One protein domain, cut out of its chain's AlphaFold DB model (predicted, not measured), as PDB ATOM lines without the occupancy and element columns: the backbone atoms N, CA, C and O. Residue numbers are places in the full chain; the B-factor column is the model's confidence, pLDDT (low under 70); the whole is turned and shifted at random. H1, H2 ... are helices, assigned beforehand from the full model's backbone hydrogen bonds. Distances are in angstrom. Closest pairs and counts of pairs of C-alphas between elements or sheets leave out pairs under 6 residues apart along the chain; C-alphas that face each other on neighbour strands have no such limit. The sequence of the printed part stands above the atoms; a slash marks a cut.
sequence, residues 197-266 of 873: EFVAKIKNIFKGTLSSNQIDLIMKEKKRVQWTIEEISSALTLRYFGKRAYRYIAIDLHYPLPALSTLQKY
ATOM      1  N   GLU A 197       4.799  40.350 -17.901       70.75
ATOM      2  CA  GLU A 197       4.956  40.928 -16.559       70.75
ATOM      3  C   GLU A 197       3.687  41.652 -16.102       70.75
ATOM      4  O   GLU A 197       3.314  41.605 -14.924       70.75
ATOM      5  N   PHE A 198       2.971  42.272 -17.043       77.44
ATOM      6  CA  PHE A 198       1.698  42.926 -16.764       77.44
ATOM      7  C   PHE A 198       0.639  41.931 -16.271       77.44
ATOM      8  O   PHE A 198      -0.004  42.171 -15.246       77.44
ATOM      9  N   VAL A 199       0.488  40.781 -16.937       76.25
ATOM     10  CA  VAL A 199      -0.488  39.758 -16.526       76.25
ATOM     11  C   VAL A 199      -0.131  39.169 -15.163       76.25
ATOM     12  O   VAL A 199      -1.018  38.993 -14.325       76.25
ATOM     13  N   ALA A 200       1.152  38.904 -14.899       78.69
ATOM     14  CA  ALA A 200       1.605  38.422 -13.594       78.69
ATOM     15  C   ALA A 200       1.261  39.418 -12.471       78.69
ATOM     16  O   ALA A 200       0.747  39.027 -11.418       78.69
ATOM     17  N   LYS A 201       1.456  40.717 -12.722       81.31
ATOM     18  CA  LYS A 201       1.098  41.783 -11.781       81.31
ATOM     19  C   LYS A 201      -0.412  41.856 -11.540       81.31
ATOM     20  O   LYS A 201      -0.833  41.953 -10.390       81.31
ATOM     21  N   ILE A 202      -1.234  41.735 -12.584       82.00
ATOM     22  CA  ILE A 202      -2.701  41.704 -12.458       82.00
ATOM     23  C   ILE A 202      -3.168  40.468 -11.681       82.00
ATOM     24  O   ILE A 202      -4.001  40.589 -10.785       82.00
ATOM     25  N   LYS A 203      -2.606  39.287 -11.969       84.56
ATOM     26  CA  LYS A 203      -2.892  38.054 -11.217       84.56
ATOM     27  C   LYS A 203      -2.605  38.220  -9.730       84.56
ATOM     28  O   LYS A 203      -3.376  37.720  -8.916       84.56
ATOM     29  N   ASN A 204      -1.547  38.946  -9.375       84.25
ATOM     30  CA  ASN A 204      -1.235  39.236  -7.982       84.25
ATOM     31  C   ASN A 204      -2.231  40.227  -7.350       84.25
ATOM     32  O   ASN A 204      -2.709  39.984  -6.246       84.25
ATOM     33  N   ILE A 205      -2.607  41.295  -8.065       85.56
ATOM     34  CA  ILE A 205      -3.568  42.307  -7.581       85.56
ATOM     35  C   ILE A 205      -4.952  41.695  -7.312       85.56
ATOM     36  O   ILE A 205      -5.574  41.997  -6.297       85.56
ATOM     37  N   PHE A 206      -5.438  40.816  -8.193       84.06
ATOM     38  CA  PHE A 206      -6.786  40.236  -8.096       84.06
ATOM     39  C   PHE A 206      -6.829  38.848  -7.442       84.06
ATOM     40  O   PHE A 206      -7.885  38.219  -7.438       84.06
ATOM     41  N   LYS A 207      -5.731  38.368  -6.842       79.06
ATOM     42  CA  LYS A 207      -5.621  37.012  -6.270       79.06
ATOM     43  C   LYS A 207      -6.717  36.670  -5.243       79.06
ATOM     44  O   LYS A 207      -7.045  35.499  -5.082       79.06
ATOM     45  N   GLY A 208      -7.286  37.672  -4.565       75.44
ATOM     46  CA  GLY A 208      -8.380  37.507  -3.595       75.44
ATOM     47  C   GLY A 208      -9.799  37.679  -4.154       75.44
ATOM     48  O   GLY A 208     -10.765  37.439  -3.435       75.44
ATOM     49  N   THR A 209      -9.957  38.106  -5.408       81.31
ATOM     50  CA  THR A 209     -11.267  38.432  -6.008       81.31
ATOM     51  C   THR A 209     -11.578  37.596  -7.245       81.31
ATOM     52  O   THR A 209     -12.704  37.125  -7.393       81.31
ATOM     53  N   LEU A 210     -10.595  37.381  -8.122       85.44
ATOM     54  CA  LEU A 210     -10.723  36.590  -9.342       85.44
ATOM     55  C   LEU A 210      -9.682  35.474  -9.367       85.44
ATOM     56  O   LEU A 210      -8.515  35.663  -9.034       85.44
ATOM     57  N   SER A 211     -10.101  34.305  -9.833       87.19
ATOM     58  CA  SER A 211      -9.185  33.192 -10.087       87.19
ATOM     59  C   SER A 211      -8.262  33.473 -11.277       87.19
ATOM     60  O   SER A 211      -8.590  34.246 -12.183       87.19
ATOM     61  N   SER A 212      -7.120  32.786 -11.332       86.75
ATOM     62  CA  SER A 212      -6.184  32.923 -12.454       86.75
ATOM     63  C   SER A 212      -6.830  32.578 -13.799       86.75
ATOM     64  O   SER A 212      -6.603  33.296 -14.765       86.75
ATOM     65  N   ASN A 213      -7.702  31.563 -13.861       89.50
ATOM     66  CA  ASN A 213      -8.428  31.229 -15.090       89.50
ATOM     67  C   ASN A 213      -9.382  32.349 -15.530       89.50
ATOM     68  O   ASN A 213      -9.542  32.594 -16.725       89.50
ATOM     69  N   GLN A 214     -10.027  33.033 -14.582       90.06
ATOM     70  CA  GLN A 214     -10.891  34.173 -14.890       90.06
ATOM     71  C   GLN A 214     -10.092  35.342 -15.459       90.06
ATOM     72  O   GLN A 214     -10.523  35.955 -16.433       90.06
ATOM     73  N   ILE A 215      -8.911  35.607 -14.899       88.56
ATOM     74  CA  ILE A 215      -8.004  36.648 -15.386       88.56
ATOM     75  C   ILE A 215      -7.473  36.291 -16.780       88.56
ATOM     76  O   ILE A 215      -7.500  37.147 -17.659       88.56
ATOM     77  N   ASP A 216      -7.092  35.033 -17.024       88.25
ATOM     78  CA  ASP A 216      -6.655  34.553 -18.348       88.25
ATOM     79  C   ASP A 216      -7.732  34.771 -19.427       88.25
ATOM     80  O   ASP A 216      -7.420  35.105 -20.572       88.25
ATOM     81  N   LEU A 217      -9.011  34.588 -19.069       89.31
ATOM     82  CA  LEU A 217     -10.147  34.847 -19.958       89.31
ATOM     83  C   LEU A 217     -10.367  36.348 -20.193       89.31
ATOM     84  O   LEU A 217     -10.598  36.751 -21.332       89.31
ATOM     85  N   ILE A 218     -10.285  37.171 -19.140       87.94
ATOM     86  CA  ILE A 218     -10.435  38.637 -19.230       87.94
ATOM     87  C   ILE A 218      -9.328  39.236 -20.103       87.94
ATOM     88  O   ILE A 218      -9.609  40.031 -20.999       87.94
ATOM     89  N   MET A 219      -8.085  38.801 -19.888       84.69
ATOM     90  CA  MET A 219      -6.908  39.233 -20.649       84.69
ATOM     91  C   MET A 219      -6.828  38.611 -22.043       84.69
ATOM     92  O   MET A 219      -5.949  38.962 -22.824       84.69
ATOM     93  N   LYS A 220      -7.753  37.700 -22.379       84.44
ATOM     94  CA  LYS A 220      -7.789  36.958 -23.646       84.44
ATOM     95  C   LYS A 220      -6.506  36.162 -23.931       84.44
ATOM     96  O   LYS A 220      -6.293  35.771 -25.079       84.44
ATOM     97  N   GLU A 221      -5.707  35.846 -22.907       81.25
ATOM     98  CA  GLU A 221      -4.585  34.900 -23.016       81.25
ATOM     99  C   GLU A 221      -5.093  33.517 -23.430       81.25
ATOM    100  O   GLU A 221      -4.460  32.797 -24.202       81.25
ATOM    101  N   LYS A 222      -6.285  33.154 -22.938       83.94
ATOM    102  CA  LYS A 222      -6.964  31.904 -23.273       83.94
ATOM    103  C   LYS A 222      -8.372  32.180 -23.777       83.94
ATOM    104  O   LYS A 222      -9.112  32.985 -23.225       83.94
ATOM    105  N   LYS A 223      -8.788  31.433 -24.803       83.94
ATOM    106  CA  LYS A 223     -10.183  31.433 -25.289       83.94
ATOM    107  C   LYS A 223     -11.093  30.508 -24.481       83.94
ATOM    108  O   LYS A 223     -12.311  30.670 -24.492       83.94
ATOM    109  N   ARG A 224     -10.518  29.482 -23.853       86.88
ATOM    110  CA  ARG A 224     -11.210  28.477 -23.038       86.88
ATOM    111  C   ARG A 224     -10.297  28.059 -21.896       86.88
ATOM    112  O   ARG A 224      -9.090  27.964 -22.086       86.88
ATOM    113  N   VAL A 225     -10.897  27.768 -20.752       90.19
ATOM    114  CA  VAL A 225     -10.197  27.300 -19.553       90.19
ATOM    115  C   VAL A 225     -10.846  26.025 -19.037       90.19
ATOM    116  O   VAL A 225     -12.050  25.803 -19.211       90.19
ATOM    117  N   GLN A 226     -10.037  25.183 -18.403       88.62
ATOM    118  CA  GLN A 226     -10.533  24.078 -17.605       88.62
ATOM    119  C   GLN A 226     -10.774  24.596 -16.192       88.62
ATOM    120  O   GLN A 226      -9.829  24.854 -15.454       88.62
ATOM    121  N   TRP A 227     -12.051  24.753 -15.843       88.75
ATOM    122  CA  TRP A 227     -12.446  25.246 -14.530       88.75
ATOM    123  C   TRP A 227     -11.957  24.320 -13.418       88.75
ATOM    124  O   TRP A 227     -12.162  23.100 -13.490       88.75
ATOM    125  N   THR A 228     -11.358  24.906 -12.389       85.38
ATOM    126  CA  THR A 228     -10.969  24.194 -11.173       85.38
ATOM    127  C   THR A 228     -12.206  23.794 -10.372       85.38
ATOM    128  O   THR A 228     -13.310  24.315 -10.555       85.38
ATOM    129  N   ILE A 229     -12.037  22.841  -9.455       73.50
ATOM    130  CA  ILE A 229     -13.117  22.398  -8.567       73.50
ATOM    131  C   ILE A 229     -13.624  23.561  -7.691       73.50
ATOM    132  O   ILE A 229     -14.828  23.675  -7.453       73.50
ATOM    133  N   GLU A 230     -12.730  24.455  -7.276       75.50
ATOM    134  CA  GLU A 230     -13.041  25.650  -6.486       75.50
ATOM    135  C   GLU A 230     -13.875  26.658  -7.277       75.50
ATOM    136  O   GLU A 230     -14.906  27.128  -6.794       75.50
ATOM    137  N   GLU A 231     -13.490  26.940  -8.524       85.56
ATOM    138  CA  GLU A 231     -14.232  27.834  -9.417       85.56
ATOM    139  C   GLU A 231     -15.634  27.285  -9.698       85.56
ATOM    140  O   GLU A 231     -16.623  28.021  -9.653       85.56
ATOM    141  N   ILE A 232     -15.743  25.970  -9.926       84.56
ATOM    142  CA  ILE A 232     -17.033  25.293 -10.083       84.56
ATOM    143  C   ILE A 232     -17.865  25.404  -8.805       84.56
ATOM    144  O   ILE A 232     -19.060  25.679  -8.898       84.56
ATOM    145  N   SER A 233     -17.278  25.228  -7.622       77.00
ATOM    146  CA  SER A 233     -18.000  25.364  -6.352       77.00
ATOM    147  C   SER A 233     -18.503  26.785  -6.108       77.00
ATOM    148  O   SER A 233     -19.675  26.980  -5.772       77.00
ATOM    149  N   SER A 234     -17.656  27.789  -6.321       81.25
ATOM    150  CA  SER A 234     -18.036  29.198  -6.206       81.25
ATOM    151  C   SER A 234     -19.142  29.546  -7.204       81.25
ATOM    152  O   SER A 234     -20.132  30.180  -6.842       81.25
ATOM    153  N   ALA A 235     -19.065  29.030  -8.432       87.62
ATOM    154  CA  ALA A 235     -20.114  29.196  -9.433       87.62
ATOM    155  C   ALA A 235     -21.415  28.441  -9.089       87.62
ATOM    156  O   ALA A 235     -22.506  28.973  -9.299       87.62
ATOM    157  N   LEU A 236     -21.338  27.230  -8.523       83.19
ATOM    158  CA  LEU A 236     -22.501  26.490  -8.011       83.19
ATOM    159  C   LEU A 236     -23.149  27.218  -6.828       83.19
ATOM    160  O   LEU A 236     -24.373  27.239  -6.737       83.19
ATOM    161  N   THR A 237     -22.351  27.871  -5.984       81.38
ATOM    162  CA  THR A 237     -22.815  28.734  -4.888       81.38
ATOM    163  C   THR A 237     -23.502  29.989  -5.427       81.38
ATOM    164  O   THR A 237     -24.607  30.334  -5.011       81.38
ATOM    165  N   LEU A 238     -22.922  30.640  -6.435       84.38
ATOM    166  CA  LEU A 238     -23.564  31.786  -7.075       84.38
ATOM    167  C   LEU A 238     -24.892  31.391  -7.738       84.38
ATOM    168  O   LEU A 238     -25.906  32.080  -7.623       84.38
ATOM    169  N   ARG A 239     -24.917  30.222  -8.380       84.12
ATOM    170  CA  ARG A 239     -26.135  29.632  -8.936       84.12
ATOM    171  C   ARG A 239     -27.141  29.244  -7.850       84.12
ATOM    172  O   ARG A 239     -28.343  29.342  -8.100       84.12
ATOM    173  N   TYR A 240     -26.665  28.817  -6.678       78.44
ATOM    174  CA  TYR A 240     -27.476  28.521  -5.498       78.44
ATOM    175  C   TYR A 240     -28.266  29.770  -5.065       78.44
ATOM    176  O   TYR A 240     -29.450  29.626  -4.753       78.44
ATOM    177  N   PHE A 241     -27.665  30.967  -5.088       76.69
ATOM    178  CA  PHE A 241     -28.353  32.219  -4.728       76.69
ATOM    179  C   PHE A 241     -29.475  32.591  -5.689       76.69
ATOM    180  O   PHE A 241     -30.521  33.087  -5.283       76.69
ATOM    181  N   GLY A 242     -29.271  32.347  -6.980       80.50
ATOM    182  CA  GLY A 242     -30.312  32.595  -7.954       80.50
ATOM    183  C   GLY A 242     -29.867  32.316  -9.374       80.50
ATOM    184  O   GLY A 242     -28.856  32.828  -9.848       80.50
ATOM    185  N   LYS A 243     -30.701  31.581 -10.117       84.38
ATOM    186  CA  LYS A 243     -30.497  31.372 -11.559       84.38
ATOM    187  C   LYS A 243     -30.486  32.697 -12.328       84.38
ATOM    188  O   LYS A 243     -29.726  32.831 -13.280       84.38
ATOM    189  N   ARG A 244     -31.332  33.657 -11.929       87.19
ATOM    190  CA  ARG A 244     -31.396  34.993 -12.547       87.19
ATOM    191  C   ARG A 244     -30.135  35.803 -12.247       87.19
ATOM    192  O   ARG A 244     -29.532  36.290 -13.187       87.19
ATOM    193  N   ALA A 245     -29.697  35.837 -10.986       88.50
ATOM    194  CA  ALA A 245     -28.462  36.513 -10.584       88.50
ATOM    195  C   ALA A 245     -27.232  35.935 -11.302       88.50
ATOM    196  O   ALA A 245     -26.452  36.680 -11.884       88.50
ATOM    197  N   TYR A 246     -27.113  34.604 -11.360       91.38
ATOM    198  CA  TYR A 246     -26.030  33.948 -12.093       91.38
ATOM    199  C   TYR A 246     -26.024  34.322 -13.579       91.38
ATOM    200  O   TYR A 246     -24.972  34.609 -14.139       91.38
ATOM    201  N   ARG A 247     -27.198  34.313 -14.230       90.88
ATOM    202  CA  ARG A 247     -27.318  34.702 -15.644       90.88
ATOM    203  C   ARG A 247     -26.979  36.169 -15.853       90.88
ATOM    204  O   ARG A 247     -26.251  36.449 -16.787       90.88
ATOM    205  N   TYR A 248     -27.456  37.053 -14.987       92.75
ATOM    206  CA  TYR A 248     -27.143  38.475 -15.054       92.75
ATOM    207  C   TYR A 248     -25.632  38.709 -14.971       92.75
ATOM    208  O   TYR A 248     -25.053  39.340 -15.844       92.75
ATOM    209  N   ILE A 249     -24.957  38.089 -13.999       91.94
ATOM    210  CA  ILE A 249     -23.505  38.229 -13.841       91.94
ATOM    211  C   ILE A 249     -22.753  37.612 -15.035       91.94
ATOM    212  O   ILE A 249     -21.879  38.251 -15.612       91.94
ATOM    213  N   ALA A 250     -23.099  36.392 -15.451       91.12
ATOM    214  CA  ALA A 250     -22.376  35.697 -16.518       91.12
ATOM    215  C   ALA A 250     -22.649  36.252 -17.931       91.12
ATOM    216  O   ALA A 250     -21.763  36.227 -18.780       91.12
ATOM    217  N   ILE A 251     -23.883  36.685 -18.209       89.56
ATOM    218  CA  ILE A 251     -24.346  37.067 -19.552       89.56
ATOM    219  C   ILE A 251     -24.388  38.580 -19.704       89.56
ATOM    220  O   ILE A 251     -23.849  39.070 -20.686       89.56
ATOM    221  N   ASP A 252     -24.994  39.302 -18.762       91.50
ATOM    222  CA  ASP A 252     -25.249  40.741 -18.912       91.50
ATOM    223  C   ASP A 252     -24.059  41.578 -18.414       91.50
ATOM    224  O   ASP A 252     -23.699  42.574 -19.034       91.50
ATOM    225  N   LEU A 253     -23.394  41.146 -17.333       92.75
ATOM    226  CA  LEU A 253     -22.147  41.753 -16.840       92.75
ATOM    227  C   LEU A 253     -20.883  41.110 -17.428       92.75
ATOM    228  O   LEU A 253     -19.775  41.531 -17.102       92.75
ATOM    229  N   HIS A 254     -21.037  40.077 -18.263       88.69
ATOM    230  CA  HIS A 254     -19.942  39.362 -18.927       88.69
ATOM    231  C   HIS A 254     -18.832  38.852 -17.990       88.69
ATOM    232  O   HIS A 254     -17.674  38.722 -18.396       88.69
ATOM    233  N   TYR A 255     -19.164  38.524 -16.739       91.50
ATOM    234  CA  TYR A 255     -18.190  37.953 -15.813       91.50
ATOM    235  C   TYR A 255     -17.754  36.558 -16.288       91.50
ATOM    236  O   TYR A 255     -18.609  35.739 -16.649       91.50
ATOM    237  N   PRO A 256     -16.447  36.238 -16.255       91.38
ATOM    238  CA  PRO A 256     -15.936  34.938 -16.675       91.38
ATOM    239  C   PRO A 256     -16.393  33.856 -15.691       91.38
ATOM    240  O   PRO A 256     -15.778  33.611 -14.654       91.38
ATOM    241  N   LEU A 257     -17.505  33.199 -16.007       92.75
ATOM    242  CA  LEU A 257     -18.090  32.141 -15.193       92.75
ATOM    243  C   LEU A 257     -18.331  30.879 -16.030       92.75
ATOM    244  O   LEU A 257     -18.542  30.963 -17.245       92.75
ATOM    245  N   PRO A 258     -18.354  29.689 -15.402       92.56
ATOM    246  CA  PRO A 258     -18.706  28.460 -16.095       92.56
ATOM    247  C   PRO A 258     -20.073  28.552 -16.786       92.56
ATOM    248  O   PRO A 258     -21.046  29.082 -16.244       92.56
ATOM    249  N   ALA A 259     -20.203  27.959 -17.970       89.56
ATOM    250  CA  ALA A 259     -21.508  27.841 -18.613       89.56
ATOM    251  C   ALA A 259     -22.480  27.004 -17.753       89.56
ATOM    252  O   ALA A 259     -22.075  26.081 -17.038       89.56
ATOM    253  N   LEU A 260     -23.788  27.267 -17.862       87.69
ATOM    254  CA  LEU A 260     -24.810  26.506 -17.126       87.69
ATOM    255  C   LEU A 260     -24.757  25.001 -17.432       87.69
ATOM    256  O   LEU A 260     -24.958  24.190 -16.526       87.69
ATOM    257  N   SER A 261     -24.448  24.632 -18.678       87.75
ATOM    258  CA  SER A 261     -24.250  23.243 -19.106       87.75
ATOM    259  C   SER A 261     -23.062  22.588 -18.397       87.75
ATOM    260  O   SER A 261     -23.170  21.444 -17.953       87.75
ATOM    261  N   THR A 262     -21.965  23.327 -18.204       88.62
ATOM    262  CA  THR A 262     -20.808  22.886 -17.416       88.62
ATOM    263  C   THR A 262     -21.219  22.628 -15.972       88.62
ATOM    264  O   THR A 262     -21.013  21.524 -15.474       88.62
ATOM    265  N   LEU A 263     -21.894  23.579 -15.318       86.62
ATOM    266  CA  LEU A 263     -22.373  23.390 -13.942       86.62
ATOM    267  C   LEU A 263     -23.321  22.189 -13.812       86.62
ATOM    268  O   LEU A 263     -23.231  21.432 -12.852       86.62
ATOM    269  N   GLN A 264     -24.222  21.985 -14.778       83.81
ATOM    270  CA  GLN A 264     -25.096  20.806 -14.819       83.81
ATOM    271  C   GLN A 264     -24.314  19.500 -14.997       83.81
ATOM    272  O   GLN A 264     -24.697  18.491 -14.412       83.81
ATOM    273  N   LYS A 265     -23.243  19.493 -15.801       83.38
ATOM    274  CA  LYS A 265     -22.374  18.320 -15.980       83.38
ATOM    275  C   LYS A 265     -21.661  17.955 -14.678       83.38
ATOM    276  O   LYS A 265     -21.595  16.780 -14.345       83.38
ATOM    277  N   TYR A 266     -21.171  18.945 -13.933       80.06
ATOM    278  CA  TYR A 266     -20.561  18.713 -12.620       80.06
ATOM    279  C   TYR A 266     -21.585  18.262 -11.578       80.06
ATOM    280  O   TYR A 266     -21.336  17.285 -10.882       80.06
TER     281      TYR A 266
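What this domain is: This is residues 197 to 266 of the 873 residues of the protein "Transposase" of Anopheles gambiae str. PEST (UniProt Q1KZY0). Five helices form an elongated body, with H1 at one end, H2 next along it toward the middle, and a group of H3, H4 and H5 at the other end, reached through the link of residues 219 to 228. In that group H3 is the longest helix; H4 makes a corner with it through residues 238 to 239 of H3, and H5 packs on residues 232 to 236 of H3, while H4 and H5 stay apart. The printed part has 70 residues with five named helices in the order H1, H2, H3, H4, H5 and no named strand, and its class is all helix. By its radius of gyration of the C-alphas, 12.3 A, it is compact, and the C-alphas span 37 by 21 by 21 A.

Where its parts are: Find C-alpha 197 at (4.956, 40.928, -16.559); from there H1, residues 197 to 205, runs 12.5 A from first to last C-alpha. Next comes H2, residues 212 to 218, 9.8 A long. Look then for C-alpha 229 at (-13.117, 22.398, -8.567), where H3, residues 229 to 241, begins its 18.5 A. After Gly 242 you find H4, residues 243 to 252, 13.0 A long. The last helix, H5, residues 260 to 266, covers 10.0 A and ends at C-alpha 266, at (-20.561, 18.713, -12.620).

How they stand to each other: Start at H1, which only just touches H2, with 3 pairs of C-alphas within 8 A; the closest C-alphas are those of Lys 203 and Ser 212, 6.2 A apart. Their lines stand at a steep tilt of 64 degrees, opposite ways. H2 and H3 are apart, and H2 is apart from H4 and H5 too. Go on to H3, which touches H4 only at the corner, with residues 238 to 239 of H3 alone; the closest C-alphas are those of Arg 239 and Tyr 246, 5.3 A apart, at a steep tilt of 64 degrees, opposite ways. H3 touches H5 with its residues 232 to 236 alone; the closest C-alphas are those of Leu 236 and Leu 263, 6.7 A apart, at a steep tilt of 57 degrees, opposite ways. H4 and H5 are apart. In H1, H2, H3, H4 and H5 every backbone O i to N i+4 pair is within hydrogen-bond range.

The domain as a whole: The two C-alphas farthest apart are those of Glu 197 and Gly 242, 37.2 A. The printed part has no cut from 197 to 266. The link from H3 to H4 is tight, with 1 residue; those from H1 to H2, H2 to H3 and H4 to H5 are short, and no link is long. The mean pLDDT of the printed part is 85.2, and no printed residue is under 70.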